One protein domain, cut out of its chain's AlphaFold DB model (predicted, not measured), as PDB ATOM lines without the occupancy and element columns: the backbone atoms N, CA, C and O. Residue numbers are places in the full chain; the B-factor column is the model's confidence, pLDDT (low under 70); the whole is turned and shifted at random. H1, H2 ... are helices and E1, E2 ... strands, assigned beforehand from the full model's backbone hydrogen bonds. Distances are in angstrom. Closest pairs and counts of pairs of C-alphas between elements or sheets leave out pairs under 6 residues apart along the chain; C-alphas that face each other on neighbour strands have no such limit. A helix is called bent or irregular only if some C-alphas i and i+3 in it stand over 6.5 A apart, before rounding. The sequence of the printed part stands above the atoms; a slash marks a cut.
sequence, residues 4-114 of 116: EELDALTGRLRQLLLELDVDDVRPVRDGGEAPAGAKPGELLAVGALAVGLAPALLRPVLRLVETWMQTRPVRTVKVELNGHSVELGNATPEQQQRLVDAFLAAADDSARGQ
ATOM      1  N   GLU A   4     152.465 204.938 208.140       80.81
ATOM      2  CA  GLU A   4     153.044 205.993 207.295       80.81
ATOM      3  C   GLU A   4     154.485 206.335 207.707       80.81
ATOM      4  O   GLU A   4     155.354 206.556 206.863       80.81
ATOM      5  N   GLU A   5     154.763 206.334 209.014       83.50
ATOM      6  CA  GLU A   5     156.107 206.570 209.546       83.50
ATOM      7  C   GLU A   5     157.046 205.405 209.206       83.50
ATOM      8  O   GLU A   5     158.197 205.623 208.816       83.50
ATOM      9  N   LEU A   6     156.540 204.171 209.279       81.38
ATOM     10  CA  LEU A   6     157.264 202.975 208.865       81.38
ATOM     11  C   LEU A   6     157.557 202.969 207.365       81.38
ATOM     12  O   LEU A   6     158.696 202.722 206.981       81.38
ATOM     13  N   ASP A   7     156.576 203.290 206.521       81.75
ATOM     14  CA  ASP A   7     156.763 203.372 205.070       81.75
ATOM     15  C   ASP A   7     157.828 204.413 204.697       81.75
ATOM     16  O   ASP A   7     158.755 204.113 203.944       81.75
ATOM     17  N   ALA A   8     157.789 205.599 205.310       84.94
ATOM     18  CA  ALA A   8     158.791 206.636 205.080       84.94
ATOM     19  C   ALA A   8     160.202 206.207 205.529       84.94
ATOM     20  O   ALA A   8     161.199 206.501 204.856       84.94
ATOM     21  N   LEU A   9     160.312 205.517 206.669       86.94
ATOM     22  CA  LEU A   9     161.577 204.970 207.163       86.94
ATOM     23  C   LEU A   9     162.119 203.884 206.230       86.94
ATOM     24  O   LEU A   9     163.295 203.924 205.862       86.94
ATOM     25  N   THR A  10     161.261 202.973 205.793       84.44
ATOM     26  CA  THR A  10     161.610 201.891 204.874       84.44
ATOM     27  C   THR A  10     161.953 202.411 203.480       84.44
ATOM     28  O   THR A  10     162.911 201.937 202.871       84.44
ATOM     29  N   GLY A  11     161.272 203.450 202.998       86.56
ATOM     30  CA  GLY A  11     161.616 204.141 201.758       86.56
ATOM     31  C   GLY A  11     163.022 204.744 201.803       86.56
ATOM     32  O   GLY A  11     163.779 204.624 200.839       86.56
ATOM     33  N   ARG A  12     163.420 205.322 202.944       87.94
ATOM     34  CA  ARG A  12     164.794 205.813 203.151       87.94
ATOM     35  C   ARG A  12     165.806 204.675 203.216       87.94
ATOM     36  O   ARG A  12     166.855 204.785 202.591       87.94
ATOM     37  N   LEU A  13     165.499 203.589 203.927       87.69
ATOM     38  CA  LEU A  13     166.368 202.411 203.972       87.69
ATOM     39  C   LEU A  13     166.595 201.836 202.567       87.69
ATOM     40  O   LEU A  13     167.727 201.544 202.200       87.69
ATOM     41  N   ARG A  14     165.541 201.758 201.749       88.44
ATOM     42  CA  ARG A  14     165.637 201.338 200.348       88.44
ATOM     43  C   ARG A  14     166.616 202.193 199.547       88.44
ATOM     44  O   ARG A  14     167.363 201.644 198.749       88.44
ATOM     45  N   GLN A  15     166.611 203.514 199.726       89.50
ATOM     46  CA  GLN A  15     167.556 204.391 199.026       89.50
ATOM     47  C   GLN A  15     168.999 204.082 199.420       89.50
ATOM     48  O   GLN A  15     169.821 203.890 198.537       89.50
ATOM     49  N   LEU A  16     169.266 203.917 200.716       89.00
ATOM     50  CA  LEU A  16     170.596 203.549 201.206       89.00
ATOM     51  C   LEU A  16     171.066 202.201 200.637       89.00
ATOM     52  O   LEU A  16     172.224 202.054 200.265       89.00
ATOM     53  N   LEU A  17     170.167 201.216 200.550       88.06
ATOM     54  CA  LEU A  17     170.488 199.906 199.979       88.06
ATOM     55  C   LEU A  17     170.830 199.996 198.489       88.06
ATOM     56  O   LEU A  17     171.784 199.363 198.055       88.06
ATOM     57  N   LEU A  18     170.099 200.809 197.722       87.38
ATOM     58  CA  LEU A  18     170.372 201.031 196.298       87.38
ATOM     59  C   LEU A  18     171.722 201.722 196.049       87.38
ATOM     60  O   LEU A  18     172.308 201.531 194.990       87.38
ATOM     61  N   GLU A  19     172.242 202.481 197.015       89.06
ATOM     62  CA  GLU A  19     173.592 203.058 196.932       89.06
ATOM     63  C   GLU A  19     174.709 202.013 197.113       89.06
ATOM     64  O   GLU A  19     175.856 202.281 196.766       89.06
ATOM     65  N   LEU A  20     174.394 200.820 197.632       84.81
ATOM     66  CA  LEU A  20     175.357 199.739 197.875       84.81
ATOM     67  C   LEU A  20     175.611 198.826 196.661       84.81
ATOM     68  O   LEU A  20     176.215 197.768 196.832       84.81
ATOM     69  N   ASP A  21     175.157 199.224 195.468       81.75
ATOM     70  CA  ASP A  21     175.255 198.435 194.226       81.75
ATOM     71  C   ASP A  21     174.578 197.054 194.344       81.75
ATOM     72  O   ASP A  21     175.031 196.041 193.816       81.75
ATOM     73  N   VAL A  22     173.488 196.994 195.111       84.81
ATOM     74  CA  VAL A  22     172.643 195.798 195.187       84.81
ATOM     75  C   VAL A  22     171.895 195.606 193.864       84.81
ATOM     76  O   VAL A  22     171.530 196.577 193.202       84.81
ATOM     77  N   ASP A  23     171.647 194.351 193.501       80.25
ATOM     78  CA  ASP A  23     171.051 193.965 192.216       80.25
ATOM     79  C   ASP A  23     169.597 194.452 192.089       80.25
ATOM     80  O   ASP A  23     169.186 194.968 191.051       80.25
ATOM     81  N   ASP A  24     168.824 194.354 193.176       80.62
ATOM     82  CA  ASP A  24     167.422 194.772 193.201       80.62
ATOM     83  C   ASP A  24     166.955 195.141 194.617       80.62
ATOM     84  O   ASP A  24     167.347 194.512 195.597       80.62
ATOM     85  N   VAL A  25     166.075 196.144 194.744       84.88
ATOM     86  CA  VAL A  25     165.383 196.463 196.009       84.88
ATOM     87  C   VAL A  25     163.923 196.793 195.742       84.88
ATOM     88  O   VAL A  25     163.575 197.907 195.311       84.88
ATOM     89  N   ARG A  26     163.043 195.853 196.085       81.69
ATOM     90  CA  ARG A  26     161.597 195.975 195.905       81.69
ATOM     91  C   ARG A  26     160.871 196.028 197.248       81.69
ATOM     92  O   ARG A  26     161.128 195.196 198.114       81.69
ATOM     93  N   PRO A  27     159.942 196.976 197.447       77.62
ATOM     94  CA  PRO A  27     159.037 196.906 198.584       77.62
ATOM     95  C   PRO A  27     158.150 195.669 198.457       77.62
ATOM     96  O   PRO A  27     157.578 195.422 197.393       77.62
ATOM     97  N   VAL A  28     158.019 194.912 199.544       72.94
ATOM     98  CA  VAL A  28     157.064 193.804 199.609       72.94
ATOM     99  C   VAL A  28     155.681 194.428 199.761       72.94
ATOM    100  O   VAL A  28     155.322 194.930 200.823       72.94
ATOM    101  N   ARG A  29     154.937 194.487 198.654       59.91
ATOM    102  CA  ARG A  29     153.573 195.022 198.614       59.91
ATOM    103  C   ARG A  29     152.560 193.887 198.531       59.91
ATOM    104  O   ARG A  29     152.864 192.806 198.032       59.91
ATOM    105  N   ASP A  30     151.363 194.187 199.024       48.97
ATOM    106  CA  ASP A  30     150.126 193.435 198.806       48.97
ATOM    107  C   ASP A  30     150.075 192.811 197.391       48.97
ATOM    108  O   ASP A  30     150.279 193.498 196.390       48.97
ATOM    109  N   GLY A  31     149.886 191.488 197.329       46.84
ATOM    110  CA  GLY A  31     149.717 190.724 196.086       46.84
ATOM    111  C   GLY A  31     150.992 190.258 195.368       46.84
ATOM    112  O   GLY A  31     150.880 189.516 194.394       46.84
ATOM    113  N   GLY A  32     152.189 190.648 195.819       43.53
ATOM    114  CA  GLY A  32     153.455 190.132 195.284       43.53
ATOM    115  C   GLY A  32     153.841 188.797 195.920       43.53
ATOM    116  O   GLY A  32     153.712 188.645 197.133       43.53
ATOM    117  N   GLU A  33     154.310 187.847 195.104       43.25
ATOM    118  CA  GLU A  33     154.787 186.526 195.530       43.25
ATOM    119  C   GLU A  33     155.721 186.670 196.738       43.25
ATOM    120  O   GLU A  33     156.799 187.266 196.657       43.25
ATOM    121  N   ALA A  34     155.237 186.223 197.896       44.09
ATOM    122  CA  ALA A  34     155.990 186.306 199.128       44.09
ATOM    123  C   ALA A  34     157.237 185.411 198.992       44.09
ATOM    124  O   ALA A  34     157.139 184.346 198.373       44.09
ATOM    125  N   PRO A  35     158.404 185.813 199.529       53.78
ATOM    126  CA  PRO A  35     159.599 184.977 199.477       53.78
ATOM    127  C   PRO A  35     159.279 183.580 200.018       53.78
ATOM    128  O   PRO A  35     158.506 183.438 200.971       53.78
ATOM    129  N   ALA A  36     159.819 182.547 199.365       43.09
ATOM    130  CA  ALA A  36     159.541 181.150 199.683       43.09
ATOM    131  C   ALA A  36     159.896 180.858 201.154       43.09
ATOM    132  O   ALA A  36     161.062 180.702 201.501       43.09
ATOM    133  N   GLY A  37     158.881 180.837 202.023       46.00
ATOM    134  CA  GLY A  37     159.046 180.768 203.481       46.00
ATOM    135  C   GLY A  37     158.076 181.664 204.256       46.00
ATOM    136  O   GLY A  37     157.737 181.367 205.403       46.00
ATOM    137  N   ALA A  38     157.545 182.710 203.620       45.97
ATOM    138  CA  ALA A  38     156.514 183.556 204.202       45.97
ATOM    139  C   ALA A  38     155.169 182.813 204.264       45.97
ATOM    140  O   ALA A  38     154.655 182.317 203.258       45.97
ATOM    141  N   LYS A  39     154.580 182.729 205.462       43.22
ATOM    142  CA  LYS A  39     153.269 182.101 205.657       43.22
ATOM    143  C   LYS A  39     152.209 182.855 204.839       43.22
ATOM    144  O   LYS A  39     152.104 184.077 204.983       43.22
ATOM    145  N   PRO A  40     151.389 182.166 204.023       39.09
ATOM    146  CA  PRO A  40     150.307 182.809 203.291       39.09
ATOM    147  C   PRO A  40     149.271 183.326 204.296       39.09
ATOM    148  O   PRO A  40     148.575 182.539 204.935       39.09
ATOM    149  N   GLY A  41     149.208 184.646 204.483       43.56
ATOM    150  CA  GLY A  41     148.245 185.283 205.387       43.56
ATOM    151  C   GLY A  41     148.756 186.484 206.184       43.56
ATOM    152  O   GLY A  41     147.928 187.210 206.728       43.56
ATOM    153  N   GLU A  42     150.067 186.755 206.230       45.50
ATOM    154  CA  GLU A  42     150.597 188.004 206.811       45.50
ATOM    155  C   GLU A  42     150.448 189.163 205.814       45.50
ATOM    156  O   GLU A  42     151.387 189.665 205.200       45.50
ATOM    157  N   LEU A  43     149.185 189.535 205.611       47.25
ATOM    158  CA  LEU A  43     148.744 190.689 204.853       47.25
ATOM    159  C   LEU A  43     149.168 191.962 205.609       47.25
ATOM    160  O   LEU A  43     148.866 192.105 206.792       47.25
ATOM    161  N   LEU A  44     149.812 192.886 204.885       50.19
ATOM    162  CA  LEU A  44     150.321 194.202 205.319       50.19
ATOM    163  C   LEU A  44     151.704 194.204 205.994       50.19
ATOM    164  O   LEU A  44     151.879 194.744 207.084       50.19
ATOM    165  N   ALA A  45     152.736 193.714 205.303       61.59
ATOM    166  CA  ALA A  45     154.125 193.983 205.684       61.59
ATOM    167  C   ALA A  45     154.547 195.416 205.293       61.59
ATOM    168  O   ALA A  45     155.493 195.621 204.530       61.59
ATOM    169  N   VAL A  46     153.835 196.434 205.796       64.50
ATOM    170  CA  VAL A  46     154.331 197.816 205.742       64.50
ATOM    171  C   VAL A  46     155.711 197.800 206.388       64.50
ATOM    172  O   VAL A  46     155.865 197.353 207.520       64.50
ATOM    173  N   GLY A  47     156.722 198.219 205.634       73.31
ATOM    174  CA  GLY A  47     158.096 198.243 206.105       73.31
ATOM    175  C   GLY A  47     159.008 197.097 205.657       73.31
ATOM    176  O   GLY A  47     160.186 197.120 206.013       73.31
ATOM    177  N   ALA A  48     158.519 196.140 204.862       79.81
ATOM    178  CA  ALA A  48     159.331 195.046 204.328       79.81
ATOM    179  C   ALA A  48     159.941 195.359 202.946       79.81
ATOM    180  O   ALA A  48     159.287 195.914 202.058       79.81
ATOM    181  N   LEU A  49     161.200 194.957 202.753       81.56
ATOM    182  CA  LEU A  49     161.946 195.083 201.499       81.56
ATOM    183  C   LEU A  49     162.499 193.716 201.090       81.56
ATOM    184  O   LEU A  49     163.142 193.047 201.895       81.56
ATOM    185  N   ALA A  50     162.284 193.336 199.836       81.38
ATOM    186  CA  ALA A  50     162.997 192.255 199.175       81.38
ATOM    187  C   ALA A  50     164.241 192.841 198.498       81.38
ATOM    188  O   ALA A  50     164.133 193.810 197.744       81.38
ATOM    189  N   VAL A  51     165.411 192.270 198.786       81.00
ATOM    190  CA  VAL A  51     166.697 192.741 198.260       81.00
ATOM    191  C   VAL A  51     167.378 191.604 197.507       81.00
ATOM    192  O   VAL A  51     167.675 190.569 198.098       81.00
ATOM    193  N   GLY A  52     167.635 191.805 196.217       80.88
ATOM    194  CA  GLY A  52     168.556 190.990 195.431       80.88
ATOM    195  C   GLY A  52     169.968 191.542 195.586       80.88
ATOM    196  O   GLY A  52     170.198 192.726 195.354       80.88
ATOM    197  N   LEU A  53     170.921 190.720 196.023       82.44
ATOM    198  CA  LEU A  53     172.316 191.124 196.200       82.44
ATOM    199  C   LEU A  53     173.260 189.939 195.989       82.44
ATOM    200  O   LEU A  53     172.894 188.788 196.228       82.44
ATOM    201  N   ALA A  54     174.497 190.225 195.585       80.44
ATOM    202  CA  ALA A  54     175.563 189.228 195.565       80.44
ATOM    203  C   ALA A  54     176.009 188.881 197.001       80.44
ATOM    204  O   ALA A  54     176.066 189.776 197.846       80.44
ATOM    205  N   PRO A  55     176.427 187.637 197.303       74.62
ATOM    206  CA  PRO A  55     176.798 187.219 198.663       74.62
ATOM    207  C   PRO A  55     177.912 188.076 199.294       74.62
ATOM    208  O   PRO A  55     177.927 188.291 200.506       74.62
ATOM    209  N   ALA A  56     178.802 188.648 198.477       79.94
ATOM    210  CA  ALA A  56     179.832 189.586 198.925       79.94
ATOM    211  C   ALA A  56     179.264 190.904 199.498       79.94
ATOM    212  O   ALA A  56     179.884 191.513 200.372       79.94
ATOM    213  N   LEU A  57     178.077 191.328 199.046       82.75
ATOM    214  CA  LEU A  57     177.397 192.550 199.483       82.75
ATOM    215  C   LEU A  57     176.552 192.352 200.749       82.75
ATOM    216  O   LEU A  57     176.097 193.330 201.339       82.75
ATOM    217  N   LEU A  58     176.387 191.120 201.242       79.44
ATOM    218  CA  LEU A  58     175.554 190.881 202.420       79.44
ATOM    219  C   LEU A  58     176.149 191.519 203.687       79.44
ATOM    220  O   LEU A  58     175.443 192.184 204.443       79.44
ATOM    221  N   ARG A  59     177.468 191.391 203.900       81.06
ATOM    222  CA  ARG A  59     178.169 192.039 205.028       81.06
ATOM    223  C   ARG A  59     178.003 193.570 205.032       81.06
ATOM    224  O   ARG A  59     177.623 194.101 206.079       81.06
ATOM    225  N   PRO A  60     178.282 194.300 203.933       85.75
ATOM    226  CA  PRO A  60     178.099 195.749 203.914       85.75
ATOM    227  C   PRO A  60     176.623 196.160 204.026       85.75
ATOM    228  O   PRO A  60     176.341 197.126 204.733       85.75
ATOM    229  N   VAL A  61     175.679 195.404 203.451       85.69
ATOM    230  CA  VAL A  61     174.235 195.654 203.628       85.69
ATOM    231  C   VAL A  61     173.827 195.548 205.097       85.69
ATOM    232  O   VAL A  61     173.185 196.452 205.625       85.69
ATOM    233  N   LEU A  62     174.252 194.498 205.799       81.44
ATOM    234  CA  LEU A  62     173.930 194.315 207.217       81.44
ATOM    235  C   LEU A  62     174.530 195.424 208.093       81.44
ATOM    236  O   LEU A  62     173.869 195.931 208.997       81.44
ATOM    237  N   ARG A  63     175.756 195.861 207.785       83.75
ATOM    238  CA  ARG A  63     176.405 197.008 208.444       83.75
ATOM    239  C   ARG A  63     175.656 198.320 208.204       83.75
ATOM    240  O   ARG A  63     175.548 199.135 209.122       83.75
ATOM    241  N   LEU A  64     175.141 198.530 206.994       87.19
ATOM    242  CA  LEU A  64     174.335 199.701 206.655       87.19
ATOM    243  C   LEU A  64     173.017 199.702 207.433       87.19
ATOM    244  O   LEU A  64     172.671 200.719 208.030       87.19
ATOM    245  N   VAL A  65     172.320 198.562 207.465       84.12
ATOM    246  CA  VAL A  65     171.078 198.379 208.230       84.12
ATOM    247  C   VAL A  65     171.325 198.646 209.714       84.12
ATOM    248  O   VAL A  65     170.573 199.399 210.322       84.12
ATOM    249  N   GLU A  66     172.403 198.114 210.288       80.06
ATOM    250  CA  GLU A  66     172.777 198.361 211.685       80.06
ATOM    251  C   GLU A  66     173.023 199.849 211.962       80.06
ATOM    252  O   GLU A  66     172.467 200.414 212.904       80.06
ATOM    253  N   THR A  67     173.826 200.502 211.119       83.69
ATOM    254  CA  THR A  67     174.113 201.938 211.242       83.69
ATOM    255  C   THR A  67     172.823 202.751 211.147       83.69
ATOM    256  O   THR A  67     172.583 203.664 211.935       83.69
ATOM    257  N   TRP A  68     171.946 202.383 210.216       86.44
ATOM    258  CA  TRP A  68     170.642 203.004 210.059       86.44
ATOM    259  C   TRP A  68     169.767 202.807 211.305       86.44
ATOM    260  O   TRP A  68     169.212 203.790 211.797       86.44
ATOM    261  N   MET A  69     169.713 201.601 211.881       83.75
ATOM    262  CA  MET A  69     168.979 201.316 213.121       83.75
ATOM    263  C   MET A  69     169.480 202.149 214.302       83.75
ATOM    264  O   MET A  69     168.669 202.647 215.072       83.75
ATOM    265  N   GLN A  70     170.791 202.374 214.429       81.00
ATOM    266  CA  GLN A  70     171.343 203.232 215.489       81.00
ATOM    267  C   GLN A  70     170.887 204.696 215.369       81.00
ATOM    268  O   GLN A  70     170.779 205.404 216.368       81.00
ATOM    269  N   THR A  71     170.601 205.158 214.149       79.94
ATOM    270  CA  THR A  71     170.166 206.539 213.876       79.94
ATOM    271  C   THR A  71     168.648 206.729 213.904       79.94
ATOM    272  O   THR A  71     168.164 207.846 213.699       79.94
ATOM    273  N   ARG A  72     167.866 205.662 214.120       78.69
ATOM    274  CA  ARG A  72     166.403 205.659 213.991       78.69
ATOM    275  C   ARG A  72     165.743 205.005 215.208       78.69
ATOM    276  O   ARG A  72     166.349 204.170 215.863       78.69
ATOM    277  N   PRO A  73     164.467 205.307 215.502       76.56
ATOM    278  CA  PRO A  73     163.731 204.665 216.595       76.56
ATOM    279  C   PRO A  73     163.296 203.217 216.273       76.56
ATOM    280  O   PRO A  73     162.299 202.733 216.812       76.56
ATOM    281  N   VAL A  74     164.014 202.516 215.389       77.06
ATOM    282  CA  VAL A  74     163.703 201.144 214.972       77.06
ATOM    283  C   VAL A  74     164.408 200.175 215.911       77.06
ATOM    284  O   VAL A  74     165.629 200.178 216.022       77.06
ATOM    285  N   ARG A  75     163.625 199.341 216.599       74.50
ATOM    286  CA  ARG A  75     164.142 198.426 217.628       74.50
ATOM    287  C   ARG A  75     164.596 197.084 217.075       74.50
ATOM    288  O   ARG A  75     165.459 196.454 217.674       74.50
ATOM    289  N   THR A  76     164.006 196.631 215.972       78.56
ATOM    290  CA  THR A  76     164.269 195.298 215.422       78.56
ATOM    291  C   THR A  76     164.068 195.300 213.911       78.56
ATOM    292  O   THR A  76     163.111 195.893 213.418       78.56
ATOM    293  N   VAL A  77     164.968 194.641 213.185       81.12
ATOM    294  CA  VAL A  77     164.874 194.365 211.749       81.12
ATOM    295  C   VAL A  77     165.052 192.868 211.549       81.12
ATOM    296  O   VAL A  77     166.057 192.300 211.969       81.12
ATOM    297  N   LYS A  78     164.081 192.223 210.902       81.94
ATOM    298  CA  LYS A  78     164.182 190.815 210.511       81.94
ATOM    299  C   LYS A  78     164.762 190.726 209.101       81.94
ATOM    300  O   LYS A  78     164.251 191.372 208.190       81.94
ATOM    301  N   VAL A  79     165.802 189.923 208.935       80.56
ATOM    302  CA  VAL A  79     166.442 189.615 207.652       80.56
ATOM    303  C   VAL A  79     166.209 188.144 207.347       80.56
ATOM    304  O   VAL A  79     166.331 187.313 208.240       80.56
ATOM    305  N   GLU A  80     165.874 187.814 206.105       77.38
ATOM    306  CA  GLU A  80     165.645 186.439 205.661       77.38
ATOM    307  C   GLU A  80     166.438 186.151 204.381       77.38
ATOM    308  O   GLU A  80     166.485 186.988 203.482       77.38
ATOM    309  N   LEU A  81     167.088 184.986 204.320       76.19
ATOM    310  CA  LEU A  81     167.892 184.510 203.192       76.19
ATOM    311  C   LEU A  81     167.812 182.984 203.132       76.19
ATOM    312  O   LEU A  81     168.077 182.322 204.132       76.19
ATOM    313  N   ASN A  82     167.482 182.419 201.969       70.38
ATOM    314  CA  ASN A  82     167.426 180.962 201.753       70.38
ATOM    315  C   ASN A  82     166.599 180.199 202.814       70.38
ATOM    316  O   ASN A  82     166.952 179.092 203.205       70.38
ATOM    317  N   GLY A  83     165.514 180.796 203.322       69.06
ATOM    318  CA  GLY A  83     164.674 180.196 204.370       69.06
ATOM    319  C   GLY A  83     165.252 180.270 205.790       69.06
ATOM    320  O   GLY A  83     164.606 179.834 206.742       69.06
ATOM    321  N   HIS A  84     166.436 180.856 205.961       72.62
ATOM    322  CA  HIS A  84     166.958 181.249 207.261       72.62
ATOM    323  C   HIS A  84     166.511 182.675 207.560       72.62
ATOM    324  O   HIS A  84     166.634 183.549 206.705       72.62
ATOM    325  N   SER A  85     166.057 182.940 208.783       75.94
ATOM    326  CA  SER A  85     165.723 184.292 209.237       75.94
ATOM    327  C   SER A  85     166.566 184.652 210.461       75.94
ATOM    328  O   SER A  85     166.793 183.818 211.338       75.94
ATOM    329  N   VAL A  86     167.021 185.900 210.536       80.38
ATOM    330  CA  VAL A  86     167.768 186.461 211.665       80.38
ATOM    331  C   VAL A  86     167.177 187.810 212.061       80.38
ATOM    332  O   VAL A  86     166.810 188.620 211.211       80.38
ATOM    333  N   GLU A  87     167.074 188.064 213.362       82.00
ATOM    334  CA  GLU A  87     166.578 189.328 213.904       82.00
ATOM    335  C   GLU A  87     167.745 190.171 214.427       82.00
ATOM    336  O   GLU A  87     168.500 189.757 215.307       82.00
ATOM    337  N   LEU A  88     167.890 191.372 213.875       77.06
ATOM    338  CA  LEU A  88     168.877 192.373 214.267       77.06
ATOM    339  C   LEU A  88     168.184 193.387 215.175       77.06
ATOM    340  O   LEU A  88     167.106 193.860 214.826       77.06
ATOM    341  N   GLY A  89     168.764 193.735 216.328       70.75
ATOM    342  CA  GLY A  89     168.218 194.795 217.194       70.75
ATOM    343  C   GLY A  89     168.263 194.556 218.702       70.75
ATOM    344  O   GLY A  89     168.200 195.516 219.463       70.75
ATOM    345  N   ASN A  90     168.431 193.309 219.152       67.00
ATOM    346  CA  ASN A  90     168.545 192.984 220.582       67.00
ATOM    347  C   ASN A  90     169.874 192.291 220.940       67.00
ATOM    348  O   ASN A  90     169.958 191.555 221.921       67.00
ATOM    349  N   ALA A  91     170.903 192.499 220.117       67.12
ATOM    350  CA  ALA A  91     172.216 191.880 220.241       67.12
ATOM    351  C   ALA A  91     173.300 192.959 220.382       67.12
ATOM    352  O   ALA A  91     173.198 194.028 219.778       67.12
ATOM    353  N   THR A  92     174.352 192.693 221.163       73.06
ATOM    354  CA  THR A  92     175.556 193.538 221.126       73.06
ATOM    355  C   THR A  92     176.194 193.481 219.733       73.06
ATOM    356  O   THR A  92     176.007 192.484 219.035       73.06
ATOM    357  N   PRO A  93     176.991 194.481 219.312       71.12
ATOM    358  CA  PRO A  93     177.684 194.442 218.018       71.12
ATOM    359  C   PRO A  93     178.497 193.150 217.809       71.12
ATOM    360  O   PRO A  93     178.536 192.611 216.707       71.12
ATOM    361  N   GLU A  94     179.081 192.592 218.873       76.19
ATOM    362  CA  GLU A  94     179.798 191.311 218.825       76.19
ATOM    363  C   GLU A  94     178.864 190.107 218.631       76.19
ATOM    364  O   GLU A  94     179.149 189.206 217.841       76.19
ATOM    365  N   GLN A  95     177.733 190.065 219.345       80.69
ATOM    366  CA  GLN A  95     176.723 189.019 219.161       80.69
ATOM    367  C   GLN A  95     176.102 189.102 217.769       80.69
ATOM    368  O   GLN A  95     175.892 188.078 217.128       80.69
ATOM    369  N   GLN A  96     175.864 190.315 217.284       77.44
ATOM    370  CA  GLN A  96     175.313 190.570 215.970       77.44
ATOM    371  C   GLN A  96     176.276 190.128 214.870       77.44
ATOM    372  O   GLN A  96     175.861 189.407 213.970       77.44
ATOM    373  N   GLN A  97     177.570 190.446 214.974       78.50
ATOM    374  CA  GLN A  97     178.569 189.916 214.042       78.50
ATOM    375  C   GLN A  97     178.579 188.387 214.011       78.50
ATOM    376  O   GLN A  97     178.641 187.809 212.929       78.50
ATOM    377  N   ARG A  98     178.469 187.728 215.170       83.00
ATOM    378  CA  ARG A  98     178.387 186.262 215.223       83.00
ATOM    379  C   ARG A  98     177.100 185.714 214.612       83.00
ATOM    380  O   ARG A  98     177.162 184.706 213.919       83.00
ATOM    381  N   LEU A  99     175.962 186.373 214.829       83.44
ATOM    382  CA  LEU A  99     174.693 186.015 214.188       83.44
ATOM    383  C   LEU A  99     174.787 186.149 212.667       83.44
ATOM    384  O   LEU A  99     174.367 185.249 211.953       83.44
ATOM    385  N   VAL A 100     175.384 187.237 212.180       78.19
ATOM    386  CA  VAL A 100     175.608 187.477 210.751       78.19
ATOM    387  C   VAL A 100     176.539 186.429 210.147       78.19
ATOM    388  O   VAL A 100     176.255 185.915 209.071       78.19
ATOM    389  N   ASP A 101     177.636 186.095 210.824       83.31
ATOM    390  CA  ASP A 101     178.589 185.095 210.340       83.31
ATOM    391  C   ASP A 101     177.964 183.691 210.298       83.31
ATOM    392  O   ASP A 101     178.057 183.002 209.284       83.31
ATOM    393  N   ALA A 102     177.219 183.313 211.342       83.81
ATOM    394  CA  ALA A 102     176.473 182.057 211.379       83.81
ATOM    395  C   ALA A 102     175.376 181.995 210.305       83.81
ATOM    396  O   ALA A 102     175.177 180.959 209.676       83.81
ATOM    397  N   PHE A 103     174.686 183.109 210.068       81.81
ATOM    398  CA  PHE A 103     173.670 183.234 209.028       81.81
ATOM    399  C   PHE A 103     174.261 183.090 207.623       81.81
ATOM    400  O   PHE A 103     173.713 182.367 206.796       81.81
ATOM    401  N   LEU A 104     175.410 183.725 207.371       78.44
ATOM    402  CA  LEU A 104     176.165 183.579 206.127       78.44
ATOM    403  C   LEU A 104     176.601 182.129 205.900       78.44
ATOM    404  O   LEU A 104     176.448 181.617 204.796       78.44
ATOM    405  N   ALA A 105     177.110 181.467 206.942       81.81
ATOM    406  CA  ALA A 105     177.514 180.069 206.864       81.81
ATOM    407  C   ALA A 105     176.323 179.142 206.565       81.81
ATOM    408  O   ALA A 105     176.425 178.277 205.699       81.81
ATOM    409  N   ALA A 106     175.179 179.353 207.223       78.50
ATOM    410  CA  ALA A 106     173.965 178.572 206.985       78.50
ATOM    411  C   ALA A 106     173.386 178.792 205.573       78.50
ATOM    412  O   ALA A 106     172.943 177.845 204.922       78.50
ATOM    413  N   ALA A 107     173.425 180.030 205.074       72.06
ATOM    414  CA  ALA A 107     172.943 180.370 203.738       72.06
ATOM    415  C   ALA A 107     173.833 179.821 202.605       72.06
ATOM    416  O   ALA A 107     173.325 179.540 201.521       72.06
ATOM    417  N   ASP A 108     175.142 179.680 202.841       70.50
ATOM    418  CA  ASP A 108     176.101 179.072 201.905       70.50
ATOM    419  C   ASP A 108     176.023 177.531 201.918       70.50
ATOM    420  O   ASP A 108     176.152 176.893 200.873       70.50
ATOM    421  N   ASP A 109     175.749 176.920 203.076       67.19
ATOM    422  CA  ASP A 109     175.543 175.469 203.221       67.19
ATOM    423  C   ASP A 109     174.268 174.986 202.509       67.19
ATOM    424  O   ASP A 109     174.296 174.031 201.729       67.19
ATOM    425  N   SER A 110     173.164 175.720 202.672       59.25
ATOM    426  CA  SER A 110     171.889 175.431 201.998       59.25
ATOM    427  C   SER A 110     171.972 175.539 200.468       59.25
ATOM    428  O   SER A 110     171.282 174.794 199.772       59.25
ATOM    429  N   ALA A 111     172.871 176.372 199.929       57.94
ATOM    430  CA  ALA A 111     173.150 176.437 198.491       57.94
ATOM    431  C   ALA A 111     173.907 175.204 197.953       57.94
ATOM    432  O   ALA A 111     173.840 174.927 196.756       57.94
ATOM    433  N   ARG A 112     174.615 174.446 198.808       57.53
ATOM    434  CA  ARG A 112     175.321 173.207 198.421       57.53
ATOM    435  C   ARG A 112     174.502 171.934 198.632       57.53
ATOM    436  O   ARG A 112     174.848 170.907 198.063       57.53
ATOM    437  N   GLY A 113     173.446 171.991 199.443       54.75
ATOM    438  CA  GLY A 113     172.602 170.839 199.778       54.75
ATOM    439  C   GLY A 113     171.400 170.601 198.856       54.75
ATOM    440  O   GLY A 113     170.693 169.618 199.055       54.75
ATOM    441  N   GLN A 114     171.138 171.477 197.877       48.47
ATOM    442  CA  GLN A 114     169.967 171.389 196.984       48.47
ATOM    443  C   GLN A 114     170.247 170.745 195.610       48.47
ATOM    444  O   GLN A 114     169.394 170.799 194.728       48.47
TER     445      GLN A 114
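AT A GLANCE: This is residues 4 to 114 of the 116 residues of an uncharacterized protein of Streptomyces sp. F001 (UniProt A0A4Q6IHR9). Two small strand hairpins, E1-E2 and E3-E4, are near each other along E2 and E3, and three helices cover them: H1 over the first hairpin, H3 over the second, and H2 between these two helices. The long link between E1 and E2, residues 28 to 48, makes a wide loop away from H2 and H3. The printed part has 111 residues with three named helices and four named strands, in the order H1, E1, E2, H2, E3, E4, H3; its class is mixed, helices and strands, with two antiparallel two-stranded sheets. It is compact, with a radius of gyration of the C-alphas of 13.9 A, and rounded, spanning 39 by 32 by 27 A.

HOW THE PARTS SIT: H1, residues 4 to 18, comes closest to E1, residues 24 to 27, at the C-alphas of Arg 14 and Val 25, 6.5 A apart. E1 and E2, residues 49 to 52, form an antiparallel hairpin at 165 degrees, with N 26 and O 50 within hydrogen-bond range at 2.8 A. H2, residues 55 to 70, touches H1 with residues 61 to 68 alone, at a steep tilt of 39 degrees, opposite ways; their closest C-alphas, of Leu 17 and Val 61, are 6.7 A apart. E3, residues 77 to 81, is near E2, with 6 pairs of C-alphas within 10 A. E3 and E4, residues 84 to 88, form an antiparallel hairpin at 158 degrees, with N 79 and O 86 at 2.8 A. H3, residues 93 to 112, comes closest to E4 at the C-alphas of Leu 88 and Gln 96, 6.9 A apart. H3 is close to H2 but not clearly touching it, the closest C-alphas, of Arg 59 and Val 100, being 7.8 A apart. H1 and H3 are apart. In H1 every O i to N i+4 pair is within hydrogen-bond range; in H2 it is 10 of 12 and in H3 14 of 16.

IN THESE COORDINATES: H1 begins at C-alpha 4 (153.044, 205.993, 207.295) and is 21.1 A long. H2 is 23.9 A long and only just irregular: C-alphas 56 and 59 are 6.8 A apart. E3 is 13.4 A long and E4 13.3 A, while E1 is 10.2 A and E2 9.9 A. H3, 29.0 A long, ends at C-alpha 112 (175.321, 173.207, 198.421).

THE WHOLE: The two C-alphas farthest apart, of Glu 4 and Gly 113, are 40.9 A apart. The printed part has no cut. The link from E1 to E2 is long, with 21 residues. The mean pLDDT of the printed part is 74.0, and residues 29 to 46, 83, 90 to 91 and 109 to 114 are under 70.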